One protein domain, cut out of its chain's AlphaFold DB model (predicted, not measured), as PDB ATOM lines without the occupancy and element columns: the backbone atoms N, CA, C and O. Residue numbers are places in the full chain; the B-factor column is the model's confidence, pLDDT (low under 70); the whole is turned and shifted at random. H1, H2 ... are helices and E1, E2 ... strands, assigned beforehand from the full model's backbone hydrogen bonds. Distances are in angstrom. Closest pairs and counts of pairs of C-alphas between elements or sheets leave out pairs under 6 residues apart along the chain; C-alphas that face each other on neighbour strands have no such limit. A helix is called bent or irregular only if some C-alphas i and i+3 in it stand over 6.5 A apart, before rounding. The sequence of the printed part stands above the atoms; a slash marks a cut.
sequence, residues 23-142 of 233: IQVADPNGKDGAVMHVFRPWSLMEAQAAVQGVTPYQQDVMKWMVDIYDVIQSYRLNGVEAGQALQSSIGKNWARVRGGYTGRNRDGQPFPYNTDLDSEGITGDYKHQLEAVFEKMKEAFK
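Overview. This is residues 23 to 142 of the 233 residues of the protein "uncharacterized protein LOC106512311" of Austrofundulus limnaeus (UniProt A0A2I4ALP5). A small helical body, with H2, H3 and H4 roughly side by side and H1 crossing the first part of the kinked H3, has an arm at one end: the hairpin of E1 and E2, reaching away from the helices. A long loop, residues 98 to 123, passes the end of the body where H4 begins. The printed part has 120 residues, with two named strands, then four named helices; its class is mostly helix, and its sheet, E1 - E2, is antiparallel. It is only just compact, close to loose, with a radius of gyration of the C-alphas of 16.2 A, and only just elongated, spanning 58 by 29 by 25 A.

Arrangement. E1, residues 23 to 26, and E2, residues 35 to 39, form an antiparallel hairpin; N 25 and O 36 are 2.9 A apart, N 36 and O 25 2.8 A, both within hydrogen-bond range. H1, residues 44 to 50, touches residues 81 to 89 of H3, residues 79 to 97, about perpendicular at 87 degrees; the closest C-alphas, Ala 47 and Ala 85, are 4.8 A apart. H2, residues 61 to 74, and H3 form a helical hairpin and only just touch, with 3 pairs of C-alphas within 8 A, the closest Ile 72 and Ala 82 at 6.2 A. H4, residues 124 to 140, completes a bundle, helices side by side, with H2 and H3: it touches H3 at a shallow tilt of 21 degrees, the same way, closest at the C-alphas of Val 97 and Lys 136, 5.3 A. Every O i to N i+4 pair is within hydrogen-bond range in H1, H2 and H4, but 9 of 15 in H3.

Along the chain. E1 begins at C-alpha 23 (190.722, 219.062, 183.214). H2 is 19.7 A long. H3, 15.9 A, is irregular, with C-alphas 89 and 92 9.4 A apart and a kink of 118 degrees near residue 90. H4, 24.5 A, ends at C-alpha 140 (227.228, 226.139, 176.016).

Size, cuts and confidence. The C-alphas farthest apart, Lys 31 and Lys 142, are 57.8 A apart. The printed part has no cut; the link from H3 to H4 is long, 26 residues. The pLDDT is under 70 at residues 23 to 25, 28, 32 to 41 and 117 to 119.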
ATOM      1  N   ILE A  23     191.569 217.878 183.102       57.94
ATOM      2  CA  ILE A  23     190.722 219.062 183.214       57.94
ATOM      3  C   ILE A  23     189.259 218.656 183.062       57.94
ATOM      4  O   ILE A  23     188.906 217.827 182.220       57.94
ATOM      5  N   GLN A  24     188.407 219.253 183.888       62.78
ATOM      6  CA  GLN A  24     186.964 219.095 183.800       62.78
ATOM      7  C   GLN A  24     186.441 220.036 182.711       62.78
ATOM      8  O   GLN A  24     186.587 221.254 182.808       62.78
ATOM      9  N   VAL A  25     185.845 219.476 181.664       64.75
ATOM     10  CA  VAL A  25     185.210 220.238 180.580       64.75
ATOM     11  C   VAL A  25     183.751 219.828 180.452       64.75
ATOM     12  O   VAL A  25     183.376 218.739 180.882       64.75
ATOM     13  N   ALA A  26     182.917 220.691 179.873       70.12
ATOM     14  CA  ALA A  26     181.540 220.328 179.555       70.12
ATOM     15  C   ALA A  26     181.536 219.132 178.592       70.12
ATOM     16  O   ALA A  26     182.264 219.140 177.600       70.12
ATOM     17  N   ASP A  27     180.742 218.109 178.900       74.38
ATOM     18  CA  ASP A  27     180.560 216.953 178.027       74.38
ATOM     19  C   ASP A  27     179.591 217.331 176.892       74.38
ATOM     20  O   ASP A  27     178.399 217.508 177.152       74.38
ATOM     21  N   PRO A  28     180.058 217.454 175.634       68.38
ATOM     22  CA  PRO A  28     179.210 217.861 174.515       68.38
ATOM     23  C   PRO A  28     178.155 216.809 174.141       68.38
ATOM     24  O   PRO A  28     177.234 217.123 173.390       68.38
ATOM     25  N   ASN A  29     178.283 215.575 174.641       76.94
ATOM     26  CA  ASN A  29     177.329 214.488 174.421       76.94
ATOM     27  C   ASN A  29     176.539 214.133 175.695       76.94
ATOM     28  O   ASN A  29     175.715 213.213 175.676       76.94
ATOM     29  N   GLY A  30     176.803 214.829 176.802       71.50
ATOM     30  CA  GLY A  30     176.155 214.609 178.085       71.50
ATOM     31  C   GLY A  30     174.863 215.414 178.251       71.50
ATOM     32  O   GLY A  30     174.479 216.222 177.409       71.50
ATOM     33  N   LYS A  31     174.160 215.183 179.365       74.25
ATOM     34  CA  LYS A  31     173.015 216.019 179.777       74.25
ATOM     35  C   LYS A  31     173.493 217.432 180.142       74.25
ATOM     36  O   LYS A  31     174.671 217.612 180.429       74.25
ATOM     37  N   ASP A  32     172.594 218.416 180.207       64.12
ATOM     38  CA  ASP A  32     172.946 219.768 180.669       64.12
ATOM     39  C   ASP A  32     173.681 219.728 182.022       64.12
ATOM     40  O   ASP A  32     173.195 219.147 182.994       64.12
ATOM     41  N   GLY A  33     174.878 220.319 182.063       67.81
ATOM     42  CA  GLY A  33     175.766 220.305 183.230       67.81
ATOM     43  C   GLY A  33     176.640 219.052 183.376       67.81
ATOM     44  O   GLY A  33     177.388 218.951 184.349       67.81
ATOM     45  N   ALA A  34     176.580 218.106 182.435       69.19
ATOM     46  CA  ALA A  34     177.492 216.974 182.402       69.19
ATOM     47  C   ALA A  34     178.919 217.441 182.105       69.19
ATOM     48  O   ALA A  34     179.164 218.336 181.293       69.19
ATOM     49  N   VAL A  35     179.864 216.804 182.782       68.00
ATOM     50  CA  VAL A  35     181.281 217.116 182.695       68.00
ATOM     51  C   VAL A  35     182.072 215.866 182.354       68.00
ATOM     52  O   VAL A  35     181.823 214.794 182.906       68.00
ATOM     53  N   MET A  36     183.042 216.009 181.462       63.34
ATOM     54  CA  MET A  36     183.996 214.968 181.116       63.34
ATOM     55  C   MET A  36     185.405 215.392 181.534       63.34
ATOM     56  O   MET A  36     185.753 216.572 181.518       63.34
ATOM     57  N   HIS A  37     186.214 214.413 181.925       59.38
ATOM     58  CA  HIS A  37     187.600 214.614 182.331       59.38
ATOM     59  C   HIS A  37     188.504 214.330 181.135       59.38
ATOM     60  O   HIS A  37     188.548 213.200 180.646       59.38
ATOM     61  N   VAL A  38     189.185 215.358 180.632       59.19
ATOM     62  CA  VAL A  38     189.975 215.268 179.400       59.19
ATOM     63  C   VAL A  38     191.439 215.521 179.701       59.19
ATOM     64  O   VAL A  38     191.797 216.465 180.405       59.19
ATOM     65  N   PHE A  39     192.292 214.676 179.126       62.38
ATOM     66  CA  PHE A  39     193.715 214.957 179.031       62.38
ATOM     67  C   PHE A  39     193.927 216.102 178.037       62.38
ATOM     68  O   PHE A  39     193.675 215.944 176.840       62.38
ATOM     69  N   ARG A  40     194.381 217.258 178.529       66.62
ATOM     70  CA  ARG A  40     194.763 218.388 177.682       66.62
ATOM     71  C   ARG A  40     196.262 218.637 177.841       66.62
ATOM     72  O   ARG A  40     196.656 219.116 178.900       66.62
ATOM     73  N   PRO A  41     197.082 218.350 176.816       68.69
ATOM     74  CA  PRO A  41     198.490 218.714 176.861       68.69
ATOM     75  C   PRO A  41     198.636 220.235 176.925       68.69
ATOM     76  O   PRO A  41     197.797 220.963 176.378       68.69
ATOM     77  N   TRP A  42     199.719 220.714 177.538       72.19
ATOM     78  CA  TRP A  42     200.035 222.141 177.516       72.19
ATOM     79  C   TRP A  42     200.095 222.703 176.090       72.19
ATOM     80  O   TRP A  42     200.658 222.126 175.151       72.19
ATOM     81  N   SER A  43     199.499 223.879 175.938       77.00
ATOM     82  CA  SER A  43     199.746 224.750 174.799       77.00
ATOM     83  C   SER A  43     201.070 225.496 174.978       77.00
ATOM     84  O   SER A  43     201.556 225.704 176.089       77.00
ATOM     85  N   LEU A  44     201.631 225.985 173.870       77.00
ATOM     86  CA  LEU A  44     202.832 226.825 173.913       77.00
ATOM     87  C   LEU A  44     202.626 228.092 174.766       77.00
ATOM     88  O   LEU A  44     203.559 228.548 175.415       77.00
ATOM     89  N   MET A  45     201.409 228.642 174.787       79.00
ATOM     90  CA  MET A  45     201.073 229.828 175.581       79.00
ATOM     91  C   MET A  45     201.123 229.541 177.088       79.00
ATOM     92  O   MET A  45     201.613 230.365 177.853       79.00
ATOM     93  N   GLU A  46     200.660 228.365 177.512       82.00
ATOM     94  CA  GLU A  46     200.741 227.931 178.914       82.00
ATOM     95  C   GLU A  46     202.187 227.681 179.328       82.00
ATOM     96  O   GLU A  46     202.609 228.157 180.380       82.00
ATOM     97  N   ALA A  47     202.974 227.043 178.459       84.75
ATOM     98  CA  ALA A  47     204.403 226.872 178.686       84.75
ATOM     99  C   ALA A  47     205.125 228.223 178.828       84.75
ATOM    100  O   ALA A  47     205.931 228.394 179.737       84.75
ATOM    101  N   GLN A  48     204.808 229.202 177.974       87.12
ATOM    102  CA  GLN A  48     205.354 230.558 178.066       87.12
ATOM    103  C   GLN A  48     204.970 231.257 179.367       87.12
ATOM    104  O   GLN A  48     205.830 231.886 179.975       87.12
ATOM    105  N   ALA A  49     203.711 231.145 179.797       89.06
ATOM    106  CA  ALA A  49     203.240 231.729 181.049       89.06
ATOM    107  C   ALA A  49     203.940 231.106 182.266       89.06
ATOM    108  O   ALA A  49     204.415 231.831 183.137       89.06
ATOM    109  N   ALA A  50     204.070 229.778 182.294       88.25
ATOM    110  CA  ALA A  50     204.696 229.061 183.401       88.25
ATOM    111  C   ALA A  50     206.180 229.413 183.588       88.25
ATOM    112  O   ALA A  50     206.671 229.435 184.713       88.25
ATOM    113  N   VAL A  51     206.897 229.725 182.502       92.88
ATOM    114  CA  VAL A  51     208.330 230.061 182.571       92.88
ATOM    115  C   VAL A  51     208.618 231.552 182.750       92.88
ATOM    116  O   VAL A  51     209.786 231.931 182.774       92.88
ATOM    117  N   GLN A  52     207.605 232.416 182.902       90.31
ATOM    118  CA  GLN A  52     207.833 233.859 183.102       90.31
ATOM    119  C   GLN A  52     208.628 234.171 184.377       90.31
ATOM    120  O   GLN A  52     209.374 235.146 184.401       90.31
ATOM    121  N   GLY A  53     208.479 233.351 185.423       87.56
ATOM    122  CA  GLY A  53     209.204 233.498 186.691       87.56
ATOM    123  C   GLY A  53     210.574 232.813 186.735       87.56
ATOM    124  O   GLY A  53     211.250 232.897 187.754       87.56
ATOM    125  N   VAL A  54     210.985 232.124 185.666       93.81
ATOM    126  CA  VAL A  54     212.254 231.385 185.620       93.81
ATOM    127  C   VAL A  54     213.417 232.363 185.448       93.81
ATOM    128  O   VAL A  54     213.404 233.204 184.546       93.81
ATOM    129  N   THR A  55     214.460 232.219 186.270       89.88
ATOM    130  CA  THR A  55     215.688 233.023 186.166       89.88
ATOM    131  C   THR A  55     216.294 232.898 184.764       89.88
ATOM    132  O   THR A  55     216.532 231.778 184.318       89.88
ATOM    133  N   PRO A  56     216.599 233.993 184.045       88.94
ATOM    134  CA  PRO A  56     217.236 233.905 182.733       88.94
ATOM    135  C   PRO A  56     218.592 233.187 182.797       88.94
ATOM    136  O   PRO A  56     219.474 233.578 183.563       88.94
ATOM    137  N   TYR A  57     218.814 232.185 181.939       89.44
ATOM    138  CA  TYR A  57     220.053 231.388 181.945       89.44
ATOM    139  C   TYR A  57     221.327 232.208 181.686       89.44
ATOM    140  O   TYR A  57     222.422 231.772 182.026       89.44
ATOM    141  N   GLN A  58     221.215 233.389 181.073       84.38
ATOM    142  CA  GLN A  58     222.340 234.306 180.882       84.38
ATOM    143  C   GLN A  58     222.830 234.911 182.204       84.38
ATOM    144  O   GLN A  58     224.000 235.275 182.298       84.38
ATOM    145  N   GLN A  59     221.945 235.041 183.196       79.38
ATOM    146  CA  GLN A  59     222.295 235.526 184.531       79.38
ATOM    147  C   GLN A  59     222.920 234.396 185.348       79.38
ATOM    148  O   GLN A  59     224.014 234.545 185.900       79.38
ATOM    149  N   ASP A  60     222.242 233.248 185.380       80.75
ATOM    150  CA  ASP A  60     222.690 232.072 186.110       80.75
ATOM    151  C   ASP A  60     222.075 230.792 185.525       80.75
ATOM    152  O   ASP A  60     220.882 230.522 185.673       80.75
ATOM    153  N   VAL A  61     222.907 229.985 184.860       89.12
ATOM    154  CA  VAL A  61     222.493 228.695 184.286       89.12
ATOM    155  C   VAL A  61     222.083 227.706 185.376       89.12
ATOM    156  O   VAL A  61     221.151 226.936 185.166       89.12
ATOM    157  N   MET A  62     222.748 227.718 186.533       87.81
ATOM    158  CA  MET A  62     222.455 226.784 187.620       87.81
ATOM    159  C   MET A  62     221.111 227.117 188.259       87.81
ATOM    160  O   MET A  62     220.285 226.225 188.440       87.81
ATOM    161  N   LYS A  63     220.851 228.403 188.519       88.06
ATOM    162  CA  LYS A  63     219.544 228.843 189.022       88.06
ATOM    163  C   LYS A  63     218.431 228.599 188.005       88.06
ATOM    164  O   LYS A  63     217.376 228.102 188.379       88.06
ATOM    165  N   TRP A  64     218.684 228.869 186.723       94.00
ATOM    166  CA  TRP A  64     217.751 228.546 185.641       94.00
ATOM    167  C   TRP A  64     217.389 227.051 185.617       94.00
ATOM    168  O   TRP A  64     216.219 226.709 185.468       94.00
ATOM    169  N   MET A  65     218.367 226.153 185.795       94.19
ATOM    170  CA  MET A  65     218.116 224.707 185.846       94.19
ATOM    171  C   MET A  65     217.194 224.320 187.006       94.19
ATOM    172  O   MET A  65     216.277 223.527 186.802       94.19
ATOM    173  N   VAL A  66     217.438 224.875 188.198       93.88
ATOM    174  CA  VAL A  66     216.600 224.644 189.385       93.88
ATOM    175  C   VAL A  66     215.179 225.138 189.130       93.88
ATOM    176  O   VAL A  66     214.238 224.368 189.279       93.88
ATOM    177  N   ASP A  67     215.026 226.363 188.626       95.19
ATOM    178  CA  ASP A  67     213.711 226.955 188.354       95.19
ATOM    179  C   ASP A  67     212.909 226.151 187.324       95.19
ATOM    180  O   ASP A  67     211.706 225.951 187.478       95.19
ATOM    181  N   ILE A  68     213.561 225.649 186.271       96.06
ATOM    182  CA  ILE A  68     212.907 224.764 185.299       96.06
ATOM    183  C   ILE A  68     212.491 223.443 185.944       96.06
ATOM    184  O   ILE A  68     211.405 222.939 185.651       96.06
ATOM    185  N   TYR A  69     213.337 222.874 186.801       94.12
ATOM    186  CA  TYR A  69     212.997 221.654 187.522       94.12
ATOM    187  C   TYR A  69     211.770 221.879 188.415       94.12
ATOM    188  O   TYR A  69     210.830 221.088 188.363       94.12
ATOM    189  N   ASP A  70     211.724 222.995 189.138       92.38
ATOM    190  CA  ASP A  70     210.601 223.375 189.997       92.38
ATOM    191  C   ASP A  70     209.310 223.593 189.202       92.38
ATOM    192  O   ASP A  70     208.244 223.164 189.642       92.38
ATOM    193  N   VAL A  71     209.383 224.177 187.999       93.00
ATOM    194  CA  VAL A  71     208.236 224.259 187.078       93.00
ATOM    195  C   VAL A  71     207.752 222.853 186.697       93.00
ATOM    196  O   VAL A  71     206.557 222.569 186.786       93.00
ATOM    197  N   ILE A  72     208.655 221.945 186.318       91.50
ATOM    198  CA  ILE A  72     208.289 220.568 185.946       91.50
ATOM    199  C   ILE A  72     207.617 219.838 187.113       91.50
ATOM    200  O   ILE A  72     206.614 219.160 186.899       91.50
ATOM    201  N   GLN A  73     208.139 219.989 188.331       87.81
ATOM    202  CA  GLN A  73     207.594 219.357 189.536       87.81
ATOM    203  C   GLN A  73     206.243 219.966 189.934       87.81
ATOM    204  O   GLN A  73     205.275 219.239 190.151       87.81
ATOM    205  N   SER A  74     206.144 221.298 189.958       85.62
ATOM    206  CA  SER A  74     204.939 222.020 190.393       85.62
ATOM    207  C   SER A  74     203.737 221.739 189.499       85.62
ATOM    208  O   SER A  74     202.614 221.604 189.983       85.62
ATOM    209  N   TYR A  75     203.973 221.628 188.191       85.88
ATOM    210  CA  TYR A  75     202.922 221.368 187.209       85.88
ATOM    211  C   TYR A  75     202.857 219.904 186.761       85.88
ATOM    212  O   TYR A  75     202.018 219.567 185.929       85.88
ATOM    213  N   ARG A  76     203.710 219.033 187.322       85.94
ATOM    214  CA  ARG A  76     203.793 217.594 187.016       85.94
ATOM    215  C   ARG A  76     203.896 217.312 185.514       85.94
ATOM    216  O   ARG A  76     203.164 216.492 184.961       85.94
ATOM    217  N   LEU A  77     204.802 218.029 184.850       87.56
ATOM    218  CA  LEU A  77     204.901 218.034 183.392       87.56
ATOM    219  C   LEU A  77     205.416 216.706 182.844       87.56
ATOM    220  O   LEU A  77     206.474 216.206 183.251       87.56
ATOM    221  N   ASN A  78     204.717 216.188 181.836       89.12
ATOM    222  CA  ASN A  78     205.225 215.079 181.034       89.12
ATOM    223  C   ASN A  78     206.396 215.542 180.141       89.12
ATOM    224  O   ASN A  78     206.657 216.737 179.982       89.12
ATOM    225  N   GLY A  79     207.106 214.598 179.518       90.19
ATOM    226  CA  GLY A  79     208.304 214.911 178.732       90.19
ATOM    227  C   GLY A  79     208.073 215.869 177.555       90.19
ATOM    228  O   GLY A  79     208.960 216.643 177.204       90.19
ATOM    229  N   VAL A  80     206.892 215.872 176.936       90.50
ATOM    230  CA  VAL A  80     206.597 216.797 175.829       90.50
ATOM    231  C   VAL A  80     206.346 218.210 176.355       90.50
ATOM    232  O   VAL A  80     206.842 219.176 175.776       90.50
ATOM    233  N   GLU A  81     205.621 218.332 177.462       91.00
ATOM    234  CA  GLU A  81     205.293 219.614 178.097       91.00
ATOM    235  C   GLU A  81     206.539 220.276 178.691       91.00
ATOM    236  O   GLU A  81     206.776 221.466 178.477       91.00
ATOM    237  N   ALA A  82     207.409 219.495 179.335       93.19
ATOM    238  CA  ALA A  82     208.717 219.975 179.768       93.19
ATOM    239  C   ALA A  82     209.570 220.447 178.581       93.19
ATOM    240  O   ALA A  82     210.218 221.489 178.663       93.19
ATOM    241  N   GLY A  83     209.512 219.752 177.440       93.56
ATOM    242  CA  GLY A  83     210.133 220.201 176.194       93.56
ATOM    243  C   GLY A  83     209.629 221.567 175.721       93.56
ATOM    244  O   GLY A  83     210.427 222.407 175.300       93.56
ATOM    245  N   GLN A  84     208.323 221.821 175.822       92.69
ATOM    246  CA  GLN A  84     207.736 223.121 175.488       92.69
ATOM    247  C   GLN A  84     208.173 224.209 176.476       92.69
ATOM    248  O   GLN A  84     208.506 225.313 176.041       92.69
ATOM    249  N   ALA A  85     208.221 223.912 177.779       94.31
ATOM    250  CA  ALA A  85     208.707 224.838 178.803       94.31
ATOM    251  C   ALA A  85     210.183 225.206 178.566       94.31
ATOM    252  O   ALA A  85     210.529 226.387 178.488       94.31
ATOM    253  N   LEU A  86     211.039 224.207 178.325       95.62
ATOM    254  CA  LEU A  86     212.445 224.393 177.958       95.62
ATOM    255  C   LEU A  86     212.592 225.255 176.701       95.62
ATOM    256  O   LEU A  86     213.333 226.237 176.706       95.62
ATOM    257  N   GLN A  87     211.867 224.926 175.630       94.62
ATOM    258  CA  GLN A  87     211.911 225.693 174.386       94.62
ATOM    259  C   GLN A  87     211.446 227.140 174.592       94.62
ATOM    260  O   GLN A  87     212.033 228.056 174.012       94.62
ATOM    261  N   SER A  88     210.423 227.353 175.419       94.25
ATOM    262  CA  SER A  88     209.879 228.682 175.715       94.25
ATOM    263  C   SER A  88     210.860 229.525 176.528       94.25
ATOM    264  O   SER A  88     211.038 230.702 176.232       94.25
ATOM    265  N   SER A  89     211.550 228.913 177.493       95.12
ATOM    266  CA  SER A  89     212.535 229.590 178.339       95.12
ATOM    267  C   SER A  89     213.863 229.865 177.611       95.12
ATOM    268  O   SER A  89     214.434 230.949 177.717       95.12
ATOM    269  N   ILE A  90     214.358 228.909 176.817       94.69
ATOM    270  CA  ILE A  90     215.655 229.020 176.121       94.69
ATOM    271  C   ILE A  90     215.529 229.835 174.822       94.69
ATOM    272  O   ILE A  90     216.478 230.503 174.382       94.69
ATOM    273  N   GLY A  91     214.360 229.777 174.180       93.25
ATOM    274  CA  GLY A  91     214.067 230.457 172.924       93.25
ATOM    275  C   GLY A  91     214.943 229.958 171.772       93.25
ATOM    276  O   GLY A  91     215.149 228.758 171.584       93.25
ATOM    277  N   LYS A  92     215.503 230.887 170.985       92.94
ATOM    278  CA  LYS A  92     216.300 230.573 169.778       92.94
ATOM    279  C   LYS A  92     217.494 229.645 170.030       92.94
ATOM    280  O   LYS A  92     217.923 228.932 169.128       92.94
ATOM    281  N   ASN A  93     218.028 229.647 171.251       93.25
ATOM    282  CA  ASN A  93     219.174 228.824 171.618       93.25
ATOM    283  C   ASN A  93     218.802 227.355 171.863       93.25
ATOM    284  O   ASN A  93     219.697 226.525 172.001       93.25
ATOM    285  N   TRP A  94     217.510 227.007 171.839       95.06
ATOM    286  CA  TRP A  94     217.032 225.644 172.050       95.06
ATOM    287  C   TRP A  94     217.672 224.648 171.083       95.06
ATOM    288  O   TRP A  94     218.141 223.593 171.498       95.06
ATOM    289  N   ALA A  95     217.798 225.009 169.802       92.44
ATOM    290  CA  ALA A  95     218.421 224.150 168.794       92.44
ATOM    291  C   ALA A  95     219.873 223.765 169.138       92.44
ATOM    292  O   ALA A  95     220.320 222.679 168.773       92.44
ATOM    293  N   ARG A  96     220.594 224.621 169.872       92.31
ATOM    294  CA  ARG A  96     221.988 224.392 170.274       92.31
ATOM    295  C   ARG A  96     222.116 223.378 171.412       92.31
ATOM    296  O   ARG A  96     223.114 222.666 171.474       92.31
ATOM    297  N   VAL A  97     221.124 223.314 172.296       94.56
ATOM    298  CA  VAL A  97     221.202 222.549 173.553       94.56
ATOM    299  C   VAL A  97     220.239 221.370 173.629       94.56
ATOM    300  O   VAL A  97     220.495 220.450 174.395       94.56
ATOM    301  N   ARG A  98     219.195 221.321 172.785       94.06
ATOM    302  CA  ARG A  98     218.200 220.235 172.779       94.06
ATOM    303  C   ARG A  98     218.818 218.847 172.653       94.06
ATOM    304  O   ARG A  98     218.295 217.887 173.197       94.06
ATOM    305  N   GLY A  99     219.916 218.720 171.900       90.06
ATOM    306  CA  GLY A  99     220.518 217.424 171.592       90.06
ATOM    307  C   GLY A  99     219.490 216.410 171.080       90.06
ATOM    308  O   GLY A  99     218.759 216.690 170.133       90.06
ATOM    309  N   GLY A 100     219.453 215.248 171.735       91.06
ATOM    310  CA  GLY A 100     218.500 214.169 171.469       91.06
ATOM    311  C   GLY A 100     217.196 214.257 172.263       91.06
ATOM    312  O   GLY A 100     216.448 213.288 172.257       91.06
ATOM    313  N   TYR A 101     216.917 215.368 172.953       95.19
ATOM    314  CA  TYR A 101     215.676 215.527 173.705       95.19
ATOM    315  C   TYR A 101     214.471 215.498 172.762       95.19
ATOM    316  O   TYR A 101     214.343 216.327 171.850       95.19
ATOM    317  N   THR A 102     213.574 214.546 172.999       93.44
ATOM    318  CA  THR A 102     212.288 214.413 172.301       93.44
ATOM    319  C   THR A 102     211.107 214.492 173.258       93.44
ATOM    320  O   THR A 102     209.984 214.716 172.806       93.44
ATOM    321  N   GLY A 103     211.346 214.284 174.558       90.12
ATOM    322  CA  GLY A 103     210.282 214.162 175.552       90.12
ATOM    323  C   GLY A 103     209.440 212.894 175.383       90.12
ATOM    324  O   GLY A 103     208.363 212.798 175.969       90.12
ATOM    325  N   ARG A 104     209.895 211.945 174.554       92.06
ATOM    326  CA  ARG A 104     209.164 210.732 174.170       92.06
ATOM    327  C   ARG A 104     210.036 209.487 174.298       92.06
ATOM    328  O   ARG A 104     211.239 209.534 174.030       92.06
ATOM    329  N   ASN A 105     209.398 208.374 174.643       87.75
ATOM    330  CA  ASN A 105     210.006 207.049 174.672       87.75
ATOM    331  C   ASN A 105     210.191 206.469 173.252       87.75
ATOM    332  O   ASN A 105     209.854 207.101 172.247       87.75
ATOM    333  N   ARG A 106     210.732 205.245 173.169       87.38
ATOM    334  CA  ARG A 106     211.000 204.548 171.894       87.38
ATOM    335  C   ARG A 106     209.741 204.270 171.069       87.38
ATOM    336  O   ARG A 106     209.824 204.258 169.846       87.38
ATOM    337  N   ASP A 107     208.596 204.125 171.727       85.19
ATOM    338  CA  ASP A 107     207.291 203.896 171.095       85.19
ATOM    339  C   ASP A 107     206.603 205.208 170.673       85.19
ATOM    340  O   ASP A 107     205.456 205.215 170.225       85.19
ATOM    341  N   GLY A 108     207.285 206.346 170.836       83.44
ATOM    342  CA  GLY A 108     206.769 207.667 170.496       83.44
ATOM    343  C   GLY A 108     205.781 208.239 171.515       83.44
ATOM    344  O   GLY A 108     205.233 209.317 171.274       83.44
ATOM    345  N   GLN A 109     205.565 207.580 172.655       84.06
ATOM    346  CA  GLN A 109     204.707 208.085 173.728       84.06
ATOM    347  C   GLN A 109     205.452 209.125 174.574       84.06
ATOM    348  O   GLN A 109     206.649 208.957 174.809       84.06
ATOM    349  N   PRO A 110     204.790 210.205 175.036       87.06
ATOM    350  CA  PRO A 110     205.387 211.139 175.987       87.06
ATOM    351  C   PRO A 110     205.879 210.413 177.240       87.06
ATOM    352  O   PRO A 110     205.207 209.504 177.728       87.06
ATOM    353  N   PHE A 111     207.024 210.823 177.784       88.19
ATOM    354  CA  PHE A 111     207.425 210.308 179.091       88.19
ATOM    355  C   PHE A 111     206.443 210.772 180.167       88.19
ATOM    356  O   PHE A 111     206.192 211.978 180.246       88.19
ATOM    357  N   PRO A 112     205.906 209.870 180.999       85.81
ATOM    358  CA  PRO A 112     205.009 210.265 182.071       85.81
ATOM    359  C   PRO A 112     205.776 210.998 183.177       85.81
ATOM    360  O   PRO A 112     206.942 210.703 183.444       85.81
ATOM    361  N   TYR A 113     205.098 211.933 183.843       84.31
ATOM    362  CA  TYR A 113     205.490 212.342 185.186       84.31
ATOM    363  C   TYR A 113     205.010 211.258 186.148       84.31
ATOM    364  O   TYR A 113     203.823 210.928 186.152       84.31
ATOM    365  N   ASN A 114     205.917 210.669 186.921       80.44
ATOM    366  CA  ASN A 114     205.545 209.586 187.812       80.44
ATOM    367  C   ASN A 114     204.832 210.138 189.053       80.44
ATOM    368  O   ASN A 114     205.301 211.090 189.672       80.44
ATOM    369  N   THR A 115     203.697 209.545 189.407       74.62
ATOM    370  CA  THR A 115     202.895 209.911 190.585       74.62
ATOM    371  C   THR A 115     202.877 208.812 191.644       74.62
ATOM    372  O   THR A 115     202.161 208.938 192.636       74.62
ATOM    373  N   ASP A 116     203.613 207.722 191.427       72.88
ATOM    374  CA  ASP A 116     203.697 206.620 192.378       72.88
ATOM    375  C   ASP A 116     204.441 207.071 193.639       72.88
ATOM    376  O   ASP A 116     205.502 207.686 193.552       72.88
ATOM    377  N   LEU A 117     203.908 206.729 194.814       61.72
ATOM    378  CA  LEU A 117     204.423 207.176 196.118       61.72
ATOM    379  C   LEU A 117     205.913 206.860 196.331       61.72
ATOM    380  O   LEU A 117     206.622 207.638 196.963       61.72
ATOM    381  N   ASP A 118     206.394 205.749 195.770       68.56
ATOM    382  CA  ASP A 118     207.777 205.290 195.933       68.56
ATOM    383  C   ASP A 118     208.744 205.882 194.889       68.56
ATOM    384  O   ASP A 118     209.953 205.654 194.955       68.56
ATOM    385  N   SER A 119     208.235 206.608 193.885       69.06
ATOM    386  CA  SER A 119     209.049 207.143 192.785       69.06
ATOM    387  C   SER A 119     208.438 208.377 192.109       69.06
ATOM    388  O   SER A 119     208.535 208.526 190.888       69.06
ATOM    389  N   GLU A 120     207.823 209.264 192.899       74.31
ATOM    390  CA  GLU A 120     207.192 210.498 192.418       74.31
ATOM    391  C   GLU A 120     208.226 211.407 191.734       74.31
ATOM    392  O   GLU A 120     209.336 211.616 192.231       74.31
ATOM    393  N   GLY A 121     207.863 211.953 190.574       80.62
ATOM    394  CA  GLY A 121     208.708 212.857 189.806       80.62
ATOM    395  C   GLY A 121     209.165 212.304 188.462       80.62
ATOM    396  O   GLY A 121     208.549 211.431 187.848       80.62
ATOM    397  N   ILE A 122     210.264 212.861 187.962       85.50
ATOM    398  CA  ILE A 122     210.860 212.446 186.693       85.50
ATOM    399  C   ILE A 122     211.838 211.289 186.927       85.50
ATOM    400  O   ILE A 122     212.737 211.371 187.766       85.50
ATOM    401  N   THR A 123     211.682 210.198 186.179       86.19
ATOM    402  CA  THR A 123     212.456 208.963 186.383       86.19
ATOM    403  C   THR A 123     213.005 208.407 185.066       86.19
ATOM    404  O   THR A 123     212.593 208.811 183.975       86.19
ATOM    405  N   GLY A 124     213.984 207.503 185.167       88.25
ATOM    406  CA  GLY A 124     214.535 206.747 184.036       88.25
ATOM    407  C   GLY A 124     214.951 207.607 182.836       88.25
ATOM    408  O   GLY A 124     215.615 208.635 182.982       88.25
ATOM    409  N   ASP A 125     214.532 207.184 181.641       90.12
ATOM    410  CA  ASP A 125     214.871 207.832 180.366       90.12
ATOM    411  C   ASP A 125     214.427 209.300 180.287       90.12
ATOM    412  O   ASP A 125     215.082 210.102 179.617       90.12
ATOM    413  N   TYR A 126     213.351 209.678 180.988       91.94
ATOM    414  CA  TYR A 126     212.923 211.074 181.050       91.94
ATOM    415  C   TYR A 126     213.981 211.923 181.755       91.94
ATOM    416  O   TYR A 126     214.474 212.907 181.195       91.94
ATOM    417  N   LYS A 127     214.381 211.500 182.957       93.12
ATOM    418  CA  LYS A 127     215.419 212.177 183.733       93.12
ATOM    419  C   LYS A 127     216.724 212.264 182.938       93.12
ATOM    420  O   LYS A 127     217.286 213.349 182.827       93.12
ATOM    421  N   HIS A 128     217.132 211.177 182.281       94.06
ATOM    422  CA  HIS A 128     218.336 211.164 181.447       94.06
ATOM    423  C   HIS A 128     218.286 212.155 180.277       94.06
ATOM    424  O   HIS A 128     219.267 212.861 180.031       94.06
ATOM    425  N   GLN A 129     217.165 212.245 179.550       94.69
ATOM    426  CA  GLN A 129     217.045 213.234 178.474       94.69
ATOM    427  C   GLN A 129     217.093 214.667 179.016       94.69
ATOM    428  O   GLN A 129     217.738 215.520 178.402       94.69
ATOM    429  N   LEU A 130     216.437 214.939 180.148       94.88
ATOM    430  CA  LEU A 130     216.433 216.269 180.758       94.88
ATOM    431  C   LEU A 130     217.833 216.678 181.238       94.88
ATOM    432  O   LEU A 130     218.302 217.768 180.914       94.88
ATOM    433  N   GLU A 131     218.533 215.788 181.940       95.12
ATOM    434  CA  GLU A 131     219.901 216.020 182.411       95.12
ATOM    435  C   GLU A 131     220.865 216.285 181.247       95.12
ATOM    436  O   GLU A 131     221.705 217.178 181.332       95.12
ATOM    437  N   ALA A 132     220.698 215.602 180.111       95.69
ATOM    438  CA  ALA A 132     221.510 215.858 178.922       95.69
ATOM    439  C   ALA A 132     221.323 217.281 178.357       95.69
ATOM    440  O   ALA A 132     222.272 217.864 177.827       95.69
ATOM    441  N   VAL A 133     220.123 217.861 178.465       96.31
ATOM    442  CA  VAL A 133     219.885 219.273 178.113       96.31
ATOM    443  C   VAL A 133     220.583 220.191 179.110       96.31
ATOM    444  O   VAL A 133     221.224 221.161 178.704       96.31
ATOM    445  N   PHE A 134     220.484 219.888 180.403       95.25
ATOM    446  CA  PHE A 134     221.108 220.673 181.463       95.25
ATOM    447  C   PHE A 134     222.632 220.709 181.355       95.25
ATOM    448  O   PHE A 134     223.217 221.789 181.416       95.25
ATOM    449  N   GLU A 135     223.280 219.576 181.097       93.75
ATOM    450  CA  GLU A 135     224.727 219.545 180.875       93.75
ATOM    451  C   GLU A 135     225.127 220.364 179.643       93.75
ATOM    452  O   GLU A 135     226.035 221.193 179.708       93.75
ATOM    453  N   LYS A 136     224.374 220.266 178.540       93.81
ATOM    454  CA  LYS A 136     224.623 221.107 177.357       93.81
ATOM    455  C   LYS A 136     224.423 222.592 177.625       93.81
ATOM    456  O   LYS A 136     225.135 223.409 177.044       93.81
ATOM    457  N   MET A 137     223.470 222.960 178.477       93.81
ATOM    458  CA  MET A 137     223.294 224.344 178.917       93.81
ATOM    459  C   MET A 137     224.513 224.822 179.708       93.81
ATOM    460  O   MET A 137     225.048 225.887 179.391       93.81
ATOM    461  N   LYS A 138     225.007 224.019 180.660       89.69
ATOM    462  CA  LYS A 138     226.235 224.322 181.410       89.69
ATOM    463  C   LYS A 138     227.434 224.492 180.486       89.69
ATOM    464  O   LYS A 138     228.184 225.448 180.641       89.69
ATOM    465  N   GLU A 139     227.611 223.610 179.508       88.75
ATOM    466  CA  GLU A 139     228.725 223.681 178.557       88.75
ATOM    467  C   GLU A 139     228.616 224.888 177.617       88.75
ATOM    468  O   GLU A 139     229.581 225.631 177.421       88.75
ATOM    469  N   ALA A 140     227.438 225.106 177.026       88.31
ATOM    470  CA  ALA A 140     227.228 226.139 176.016       88.31
ATOM    471  C   ALA A 140     227.226 227.558 176.598       88.31
ATOM    472  O   ALA A 140     227.617 228.498 175.894       88.31
ATOM    473  N   PHE A 141     226.789 227.699 177.851       84.12
ATOM    474  CA  PHE A 141     226.590 228.974 178.538       84.12
ATOM    475  C   PHE A 141     227.375 229.076 179.842       84.12
ATOM    476  O   PHE A 141     227.047 229.898 180.697       84.12
ATOM    477  N   LYS A 142     228.452 228.290 179.983       73.31
ATOM    478  CA  LYS A 142     229.412 228.454 181.075       73.31
ATOM    479  C   LYS A 142     229.795 229.928 181.164       73.31
ATOM    480  O   LYS A 142     230.249 230.490 180.161       73.31
TER     481      LYS A 142